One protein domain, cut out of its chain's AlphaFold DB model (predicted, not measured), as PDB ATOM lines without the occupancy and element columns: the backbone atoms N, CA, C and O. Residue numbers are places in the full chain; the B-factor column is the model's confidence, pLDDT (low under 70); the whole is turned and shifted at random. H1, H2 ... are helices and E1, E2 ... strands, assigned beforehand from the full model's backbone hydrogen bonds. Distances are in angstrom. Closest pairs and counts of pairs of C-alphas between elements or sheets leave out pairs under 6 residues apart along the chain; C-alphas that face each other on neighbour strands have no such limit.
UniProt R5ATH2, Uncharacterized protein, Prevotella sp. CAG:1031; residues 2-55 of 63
ATOM      1  N   ILE A   2     -37.272   7.930  -2.405       93.25
ATOM      2  CA  ILE A   2     -36.960   9.324  -2.003       93.25
ATOM      3  C   ILE A   2     -38.188  10.245  -2.077       93.25
ATOM      4  O   ILE A   2     -38.622  10.715  -1.040       93.25
ATOM      5  N   ALA A   3     -38.824  10.388  -3.247       96.19
ATOM      6  CA  ALA A   3     -40.013  11.242  -3.389       96.19
ATOM      7  C   ALA A   3     -41.168  10.868  -2.433       96.19
ATOM      8  O   ALA A   3     -41.858  11.727  -1.902       96.19
ATOM      9  N   ILE A   4     -41.348   9.568  -2.165       96.00
ATOM     10  CA  ILE A   4     -42.364   9.085  -1.217       96.00
ATOM     11  C   ILE A   4     -41.979   9.485   0.214       96.00
ATOM     12  O   ILE A   4     -42.832   9.913   0.981       96.00
ATOM     13  N   ALA A   5     -40.700   9.355   0.577       95.81
ATOM     14  CA  ALA A   5     -40.194   9.765   1.879       95.81
ATOM     15  C   ALA A   5     -40.347  11.280   2.082       95.81
ATOM     16  O   ALA A   5     -40.850  11.693   3.120       95.81
ATOM     17  N   GLU A   6     -39.990  12.077   1.070       94.88
ATOM     18  CA  GLU A   6     -40.138  13.538   1.057       94.88
ATOM     19  C   GLU A   6     -41.594  13.966   1.238       94.88
ATOM     20  O   GLU A   6     -41.863  14.915   1.964       94.88
ATOM     21  N   ASP A   7     -42.543  13.272   0.606       96.94
ATOM     22  CA  ASP A   7     -43.969  13.564   0.758       96.94
ATOM     23  C   ASP A   7     -44.502  13.184   2.140       96.94
ATOM     24  O   ASP A   7     -45.228  13.967   2.759       96.94
ATOM     25  N   LEU A   8     -44.138  12.002   2.639       96.50
ATOM     26  CA  LEU A   8     -44.634  11.485   3.913       96.50
ATOM     27  C   LEU A   8     -44.017  12.187   5.131       96.50
ATOM     28  O   LEU A   8     -44.666  12.252   6.174       96.50
ATOM     29  N   CYS A   9     -42.795  12.722   5.029       94.56
ATOM     30  CA  CYS A   9     -42.126  13.367   6.160       94.56
ATOM     31  C   CYS A   9     -42.560  14.822   6.398       94.56
ATOM     32  O   CYS A   9     -42.322  15.327   7.489       94.56
ATOM     33  N   LYS A  10     -43.220  15.492   5.435       93.06
ATOM     34  CA  LYS A  10     -43.593  16.929   5.511       93.06
ATOM     35  C   LYS A  10     -44.234  17.378   6.830       93.06
ATOM     36  O   LYS A  10     -43.927  18.486   7.262       93.06
ATOM     37  N   PRO A  11     -45.126  16.596   7.469       91.81
ATOM     38  CA  PRO A  11     -45.778  17.034   8.703       91.81
ATOM     39  C   PRO A  11     -44.881  16.966   9.947       91.81
ATOM     40  O   PRO A  11     -45.298  17.433  11.006       91.81
ATOM     41  N   PHE A  12     -43.697  16.353   9.859       90.69
ATOM     42  CA  PHE A  12     -42.883  15.995  11.017       90.69
ATOM     43  C   PHE A  12     -41.498  16.647  10.941       90.69
ATOM     44  O   PHE A  12     -40.842  16.562   9.905       90.69
ATOM     45  N   PRO A  13     -40.996  17.245  12.039       88.81
ATOM     46  CA  PRO A  13     -39.647  17.813  12.061       88.81
ATOM     47  C   PRO A  13     -38.569  16.727  11.926       88.81
ATOM     48  O   PRO A  13     -37.508  16.972  11.361       88.81
ATOM     49  N   MET A  14     -38.852  15.522  12.425       88.81
ATOM     50  CA  MET A  14     -38.009  14.343  12.291       88.81
ATOM     51  C   MET A  14     -38.889  13.100  12.260       88.81
ATOM     52  O   MET A  14     -39.726  12.907  13.141       88.81
ATOM     53  N   VAL A  15     -38.682  12.244  11.265       92.38
ATOM     54  CA  VAL A  15     -39.254  10.900  11.236       92.38
ATOM     55  C   VAL A  15     -38.386  10.016  10.349       92.38
ATOM     56  O   VAL A  15     -37.967  10.431   9.267       92.38
ATOM     57  N   ARG A  16     -38.105   8.795  10.798       93.38
ATOM     58  CA  ARG A  16     -37.553   7.741   9.945       93.38
ATOM     59  C   ARG A  16     -38.719   6.964   9.345       93.38
ATOM     60  O   ARG A  16     -39.676   6.647  10.051       93.38
ATOM     61  N   ILE A  17     -38.649   6.689   8.048       95.31
ATOM     62  CA  ILE A  17     -39.692   5.960   7.326       95.31
ATOM     63  C   ILE A  17     -39.076   4.708   6.732       95.31
ATOM     64  O   ILE A  17     -38.166   4.793   5.903       95.31
ATOM     65  N   ASP A  18     -39.612   3.564   7.126       95.81
ATOM     66  CA  ASP A  18     -39.124   2.279   6.661       95.81
ATOM     67  C   ASP A  18     -39.923   1.844   5.427       95.81
ATOM     68  O   ASP A  18     -41.157   1.871   5.399       95.81
ATOM     69  N   PHE A  19     -39.202   1.432   4.387       97.19
ATOM     70  CA  PHE A  19     -39.778   0.948   3.139       97.19
ATOM     71  C   PHE A  19     -39.189  -0.411   2.778       97.19
ATOM     72  O   PHE A  19     -37.974  -0.601   2.809       97.19
ATOM     73  N   TYR A  20     -40.041  -1.319   2.315       96.62
ATOM     74  CA  TYR A  20     -39.623  -2.574   1.698       96.62
ATOM     75  C   TYR A  20     -39.741  -2.473   0.182       96.62
ATOM     76  O   TYR A  20     -40.722  -1.945  -0.339       96.62
ATOM     77  N   ASN A  21     -38.760  -3.007  -0.540       97.00
ATOM     78  CA  ASN A  21     -38.816  -3.150  -1.991       97.00
ATOM     79  C   ASN A  21     -38.886  -4.638  -2.339       97.00
ATOM     80  O   ASN A  21     -37.912  -5.366  -2.154       97.00
ATOM     81  N   VAL A  22     -40.034  -5.085  -2.844       97.56
ATOM     82  CA  VAL A  22     -40.243  -6.464  -3.294       97.56
ATOM     83  C   VAL A  22     -40.467  -6.435  -4.798       97.56
ATOM     84  O   VAL A  22     -41.516  -5.995  -5.270       97.56
ATOM     85  N   ASN A  23     -39.466  -6.887  -5.557       97.12
ATOM     86  CA  ASN A  23     -39.496  -6.937  -7.023       97.12
ATOM     87  C   ASN A  23     -39.866  -5.594  -7.682       97.12
ATOM     88  O   ASN A  23     -40.677  -5.541  -8.604       97.12
ATOM     89  N   GLY A  24     -39.309  -4.489  -7.183       95.88
ATOM     90  CA  GLY A  24     -39.562  -3.143  -7.705       95.88
ATOM     91  C   GLY A  24     -40.833  -2.487  -7.162       95.88
ATOM     92  O   GLY A  24     -41.035  -1.291  -7.378       95.88
ATOM     93  N   LYS A  25     -41.672  -3.219  -6.422       96.69
ATOM     94  CA  LYS A  25     -42.827  -2.651  -5.730       96.69
ATOM     95  C   LYS A  25     -42.434  -2.204  -4.326       96.69
ATOM     96  O   LYS A  25     -41.911  -2.988  -3.536       96.69
ATOM     97  N   ILE A  26     -42.713  -0.938  -4.028       96.88
ATOM     98  CA  ILE A  26     -42.438  -0.332  -2.725       96.88
ATOM     99  C   ILE A  26     -43.631  -0.542  -1.791       96.88
ATOM    100  O   ILE A  26     -44.775  -0.294  -2.173       96.88
ATOM    101  N   TYR A  27     -43.349  -0.969  -0.565       96.62
ATOM    102  CA  TYR A  27     -44.304  -1.135   0.521       96.62
ATOM    103  C   TYR A  27     -43.870  -0.275   1.703       96.62
ATOM    104  O   TYR A  27     -42.690  -0.244   2.049       96.62
ATOM    105  N   PHE A  28     -44.826   0.417   2.312       96.56
ATOM    106  CA  PHE A  28     -44.613   1.112   3.575       96.56
ATOM    107  C   PHE A  28     -44.487   0.095   4.716       96.56
ATOM    108  O   PHE A  28     -45.253  -0.869   4.761       96.56
ATOM    109  N   GLY A  29     -43.523   0.312   5.608       95.81
ATOM    110  CA  GLY A  29     -43.337  -0.457   6.834       95.81
ATOM    111  C   GLY A  29     -43.847   0.304   8.052       95.81
ATOM    112  O   GLY A  29     -44.914  -0.009   8.576       95.81
ATOM    113  N   GLU A  30     -43.083   1.302   8.492       96.31
ATOM    114  CA  GLU A  30     -43.311   1.999   9.760       96.31
ATOM    115  C   GLU A  30     -42.864   3.471   9.707       96.31
ATOM    116  O   GLU A  30     -41.964   3.842   8.948       96.31
ATOM    117  N   PHE A  31     -43.494   4.293  10.554       96.06
ATOM    118  CA  PHE A  31     -42.973   5.586  10.997       96.06
ATOM    119  C   PHE A  31     -42.297   5.445  12.363       96.06
ATOM    120  O   PHE A  31     -42.954   5.106  13.346       96.06
ATOM    121  N   THR A  32     -41.014   5.783  12.450       94.56
ATOM    122  CA  THR A  32     -40.261   5.777  13.709       94.56
ATOM    123  C   THR A  32     -39.842   7.201  14.068       94.56
ATOM    124  O   THR A  32     -39.023   7.815  13.384       94.56
ATOM    125  N   PHE A  33     -40.408   7.737  15.151       90.75
ATOM    126  CA  PHE A  33     -40.151   9.113  15.607       90.75
ATOM    127  C   PHE A  33     -38.913   9.244  16.497       90.75
ATOM    128  O   PHE A  33     -38.307  10.308  16.562       90.75
ATOM    129  N   PHE A  34     -38.527   8.157  17.164       87.75
ATOM    130  CA  PHE A  34     -37.383   8.122  18.068       87.75
ATOM    131  C   PHE A  34     -36.482   6.963  17.668       87.75
ATOM    132  O   PHE A  34     -36.638   5.835  18.141       87.75
ATOM    133  N   ASP A  35     -35.566   7.239  16.743       83.25
ATOM    134  CA  ASP A  35     -34.596   6.248  16.295       83.25
ATOM    135  C   ASP A  35     -33.753   5.748  17.479       83.25
ATOM    136  O   ASP A  35     -33.319   6.536  18.323       83.25
ATOM    137  N   GLY A  36     -33.607   4.425  17.595       84.69
ATOM    138  CA  GLY A  36     -32.950   3.772  18.734       84.69
ATOM    139  C   GLY A  36     -33.473   4.211  20.109       84.69
ATOM    140  O   GLY A  36     -32.688   4.340  21.048       84.69
ATOM    141  N   SER A  37     -34.772   4.507  20.228       83.75
ATOM    142  CA  SER A  37     -35.397   5.036  21.453       83.75
ATOM    143  C   SER A  37     -34.783   6.354  21.947       83.75
ATOM    144  O   SER A  37     -34.885   6.665  23.128       83.75
ATOM    145  N   ALA A  38     -34.145   7.125  21.058       77.62
ATOM    146  CA  ALA A  38     -33.350   8.312  21.382       77.62
ATOM    147  C   ALA A  38     -32.115   8.048  22.275       77.62
ATOM    148  O   ALA A  38     -31.557   8.982  22.845       77.62
ATOM    149  N   PHE A  39     -31.650   6.794  22.358       83.00
ATOM    150  CA  PHE A  39     -30.459   6.385  23.118       83.00
ATOM    151  C   PHE A  39     -29.301   5.920  22.221       83.00
ATOM    152  O   PHE A  39     -28.426   5.186  22.671       83.00
ATOM    153  N   VAL A  40     -29.281   6.325  20.948       81.62
ATOM    154  CA  VAL A  40     -28.177   5.988  20.038       81.62
ATOM    155  C   VAL A  40     -26.899   6.707  20.485       81.62
ATOM    156  O   VAL A  40     -26.817   7.933  20.432       81.62
ATOM    157  N   ASP A  41     -25.886   5.943  20.883       78.44
ATOM    158  CA  ASP A  41     -24.596   6.423  21.401       78.44
ATOM    159  C   ASP A  41     -23.461   6.411  20.353       78.44
ATOM    160  O   ASP A  41     -22.333   6.809  20.636       78.44
ATOM    161  N   GLY A  42     -23.763   6.020  19.111       82.25
ATOM    162  CA  GLY A  42     -22.775   5.845  18.038       82.25
ATOM    163  C   GLY A  42     -22.346   7.112  17.283       82.25
ATOM    164  O   GLY A  42     -21.449   7.039  16.442       82.25
ATOM    165  N   TYR A  43     -22.964   8.271  17.532       88.44
ATOM    166  CA  TYR A  43     -22.651   9.507  16.805       88.44
ATOM    167  C   TYR A  43     -21.569  10.331  17.502       88.44
ATOM    168  O   TYR A  43     -21.681  10.652  18.689       88.44
ATOM    169  N   THR A  44     -20.562  10.778  16.742       93.56
ATOM    170  CA  THR A  44     -19.608  11.785  17.229       93.56
ATOM    171  C   THR A  44     -20.344  13.072  17.608       93.56
ATOM    172  O   THR A  44     -21.397  13.391  17.052       93.56
ATOM    173  N   GLY A  45     -19.774  13.868  18.516       93.00
ATOM    174  CA  GLY A  45     -20.375  15.155  18.888       93.00
ATOM    175  C   GLY A  45     -20.549  16.117  17.702       93.00
ATOM    176  O   GLY A  45     -21.431  16.968  17.724       93.00
ATOM    177  N   GLU A  46     -19.737  15.984  16.649       95.69
ATOM    178  CA  GLU A  46     -19.915  16.733  15.403       95.69
ATOM    179  C   GLU A  46     -21.128  16.249  14.608       95.69
ATOM    180  O   GLU A  46     -21.959  17.070  14.229       95.69
ATOM    181  N   ALA A  47     -21.277  14.935  14.421       92.19
ATOM    182  CA  ALA A  47     -22.437  14.367  13.741       92.19
ATOM    183  C   ALA A  47     -23.743  14.758  14.450       92.19
ATOM    184  O   ALA A  47     -24.694  15.180  13.797       92.19
ATOM    185  N   GLN A  48     -23.757  14.726  15.787       90.25
ATOM    186  CA  GLN A  48     -24.905  15.180  16.578       90.25
ATOM    187  C   GLN A  48     -25.240  16.657  16.321       90.25
ATOM    188  O   GLN A  48     -26.409  16.996  16.144       90.25
ATOM    189  N   ARG A  49     -24.232  17.541  16.243       92.44
ATOM    190  CA  ARG A  49     -24.444  18.964  15.919       92.44
ATOM    191  C   ARG A  49     -24.986  19.166  14.508       92.44
ATOM    192  O   ARG A  49     -25.892  19.973  14.328       92.44
ATOM    193  N   VAL A  50     -24.450  18.447  13.522       94.50
ATOM    194  CA  VAL A  50     -24.912  18.531  12.129       94.50
ATOM    195  C   VAL A  50     -26.368  18.083  12.023       94.50
ATOM    196  O   VAL A  50     -27.187  18.834  11.502       94.50
ATOM    197  N   ILE A  51     -26.718  16.925  12.589       89.00
ATOM    198  CA  ILE A  51     -28.099  16.418  12.587       89.00
ATOM    199  C   ILE A  51     -29.030  17.395  13.315       89.00
ATOM    200  O   ILE A  51     -30.090  17.744  12.799       89.00
ATOM    201  N   GLY A  52     -28.613  17.900  14.480       89.06
ATOM    202  CA  GLY A  52     -29.365  18.902  15.233       89.06
ATOM    203  C   GLY A  52     -29.611  20.192  14.447       89.06
ATOM    204  O   GLY A  52     -30.679  20.780  14.572       89.06
ATOM    205  N   SER A  53     -28.672  20.608  13.590       92.75
ATOM    206  CA  SER A  53     -28.820  21.815  12.762       92.75
ATOM    207  C   SER A  53     -29.888  21.700  11.668       92.75
ATOM    208  O   SER A  53     -30.345  22.721  11.161       92.75
ATOM    209  N   TRP A  54     -30.302  20.481  11.307       90.19
ATOM    210  CA  TRP A  54     -31.388  20.250  10.346       90.19
ATOM    211  C   TRP A  54     -32.774  20.383  10.985       90.19
ATOM    212  O   TRP A  54     -33.765  20.565  10.279       90.19
ATOM    213  N   LEU A  55     -32.855  20.293  12.314       87.50
ATOM    214  CA  LEU A  55     -34.110  20.290  13.054       87.50
ATOM    215  C   LEU A  55     -34.533  21.716  13.396       87.50
ATOM    216  O   LEU A  55     -33.932  22.382  14.235       87.50
TER     217      LEU A  55
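What this domain is: This is residues 2 to 55 of the 63 residues of an uncharacterized protein of Prevotella sp. CAG:1031 (UniProt R5ATH2). A strand hairpin, E1 and E2, forms a two-stranded sheet with the short helix H1 over one face, and from the end of E2 the chain runs out through the small helix H2 into an arm that ends in helix H3. H3 packs on neither H1 nor the strands, and residues 36 to 42 and 44 to 50 stick out from the rest. The printed part has 54 residues, with three named helices and two named strands in the order H1, E1, E2, H2, H3, the sheet antiparallel and the class mixed, helices and strands. The whole is loose, with a radius of gyration of the C-alphas of 13.4 A, and elongated, spanning 39 by 21 by 16 A.

How they stand to each other: H1, residues 2 to 9, and E1, residues 16 to 22, have 2 pairs of C-alphas within 8 A, the closest being those of Ala 5 and Ile 17, 6.7 A apart. H1 and E2, residues 25 to 32, are near each other, with 5 pairs of C-alphas within 10 A. E1 and E2 form a hairpin, antiparallel at 156 degrees between their directions. N 18 and O 30 are within hydrogen-bond range at 3.0 A, as are N 27 and O 20 at 2.8 A. The closest C-alphas of E1 and H2, residues 35 to 38, are those of Arg 16 and Asp 35, 7.2 A apart. H3, residues 45 to 54, is apart from H1, E1, E2 and H2. In H1 every O i to N i+4 pair is within hydrogen-bond range, in H3 5 of 6 are, and H2 is too short for such a pair.

Where its parts are: H1 begins at Ile 2, with its C-alpha at (-36.960, 9.324, -2.003), and is 10.5 A long from first to last C-alpha. E1 measures 19.6 A from Arg 16 to Val 22, and E2 measures 21.3 A from Lys 25, with its C-alpha at (-42.827, -2.651, -5.730), to Thr 32. H2 measures 5.6 A from Asp 35 to Ala 38. H3 measures 14.8 A from Gly 45 to Trp 54, whose C-alpha is at (-31.388, 20.250, 10.346).

The domain as a whole: The two C-alphas farthest apart are those of Asn 23 and Gly 45, 39.1 A. The printed part has no cut. The links E1 to E2 and E2 to H2 are tight, those from H1 to E1 and from H2 to H3 are short, and no link is long. Residues 36 to 42, of which 36 to 38 belong to H2, stand free, and so do residues 44 to 50, of which 45 to 50 belong to H3. The mean pLDDT of the printed part is 92.0, and no printed residue is under 70; H2 has a mean of 82.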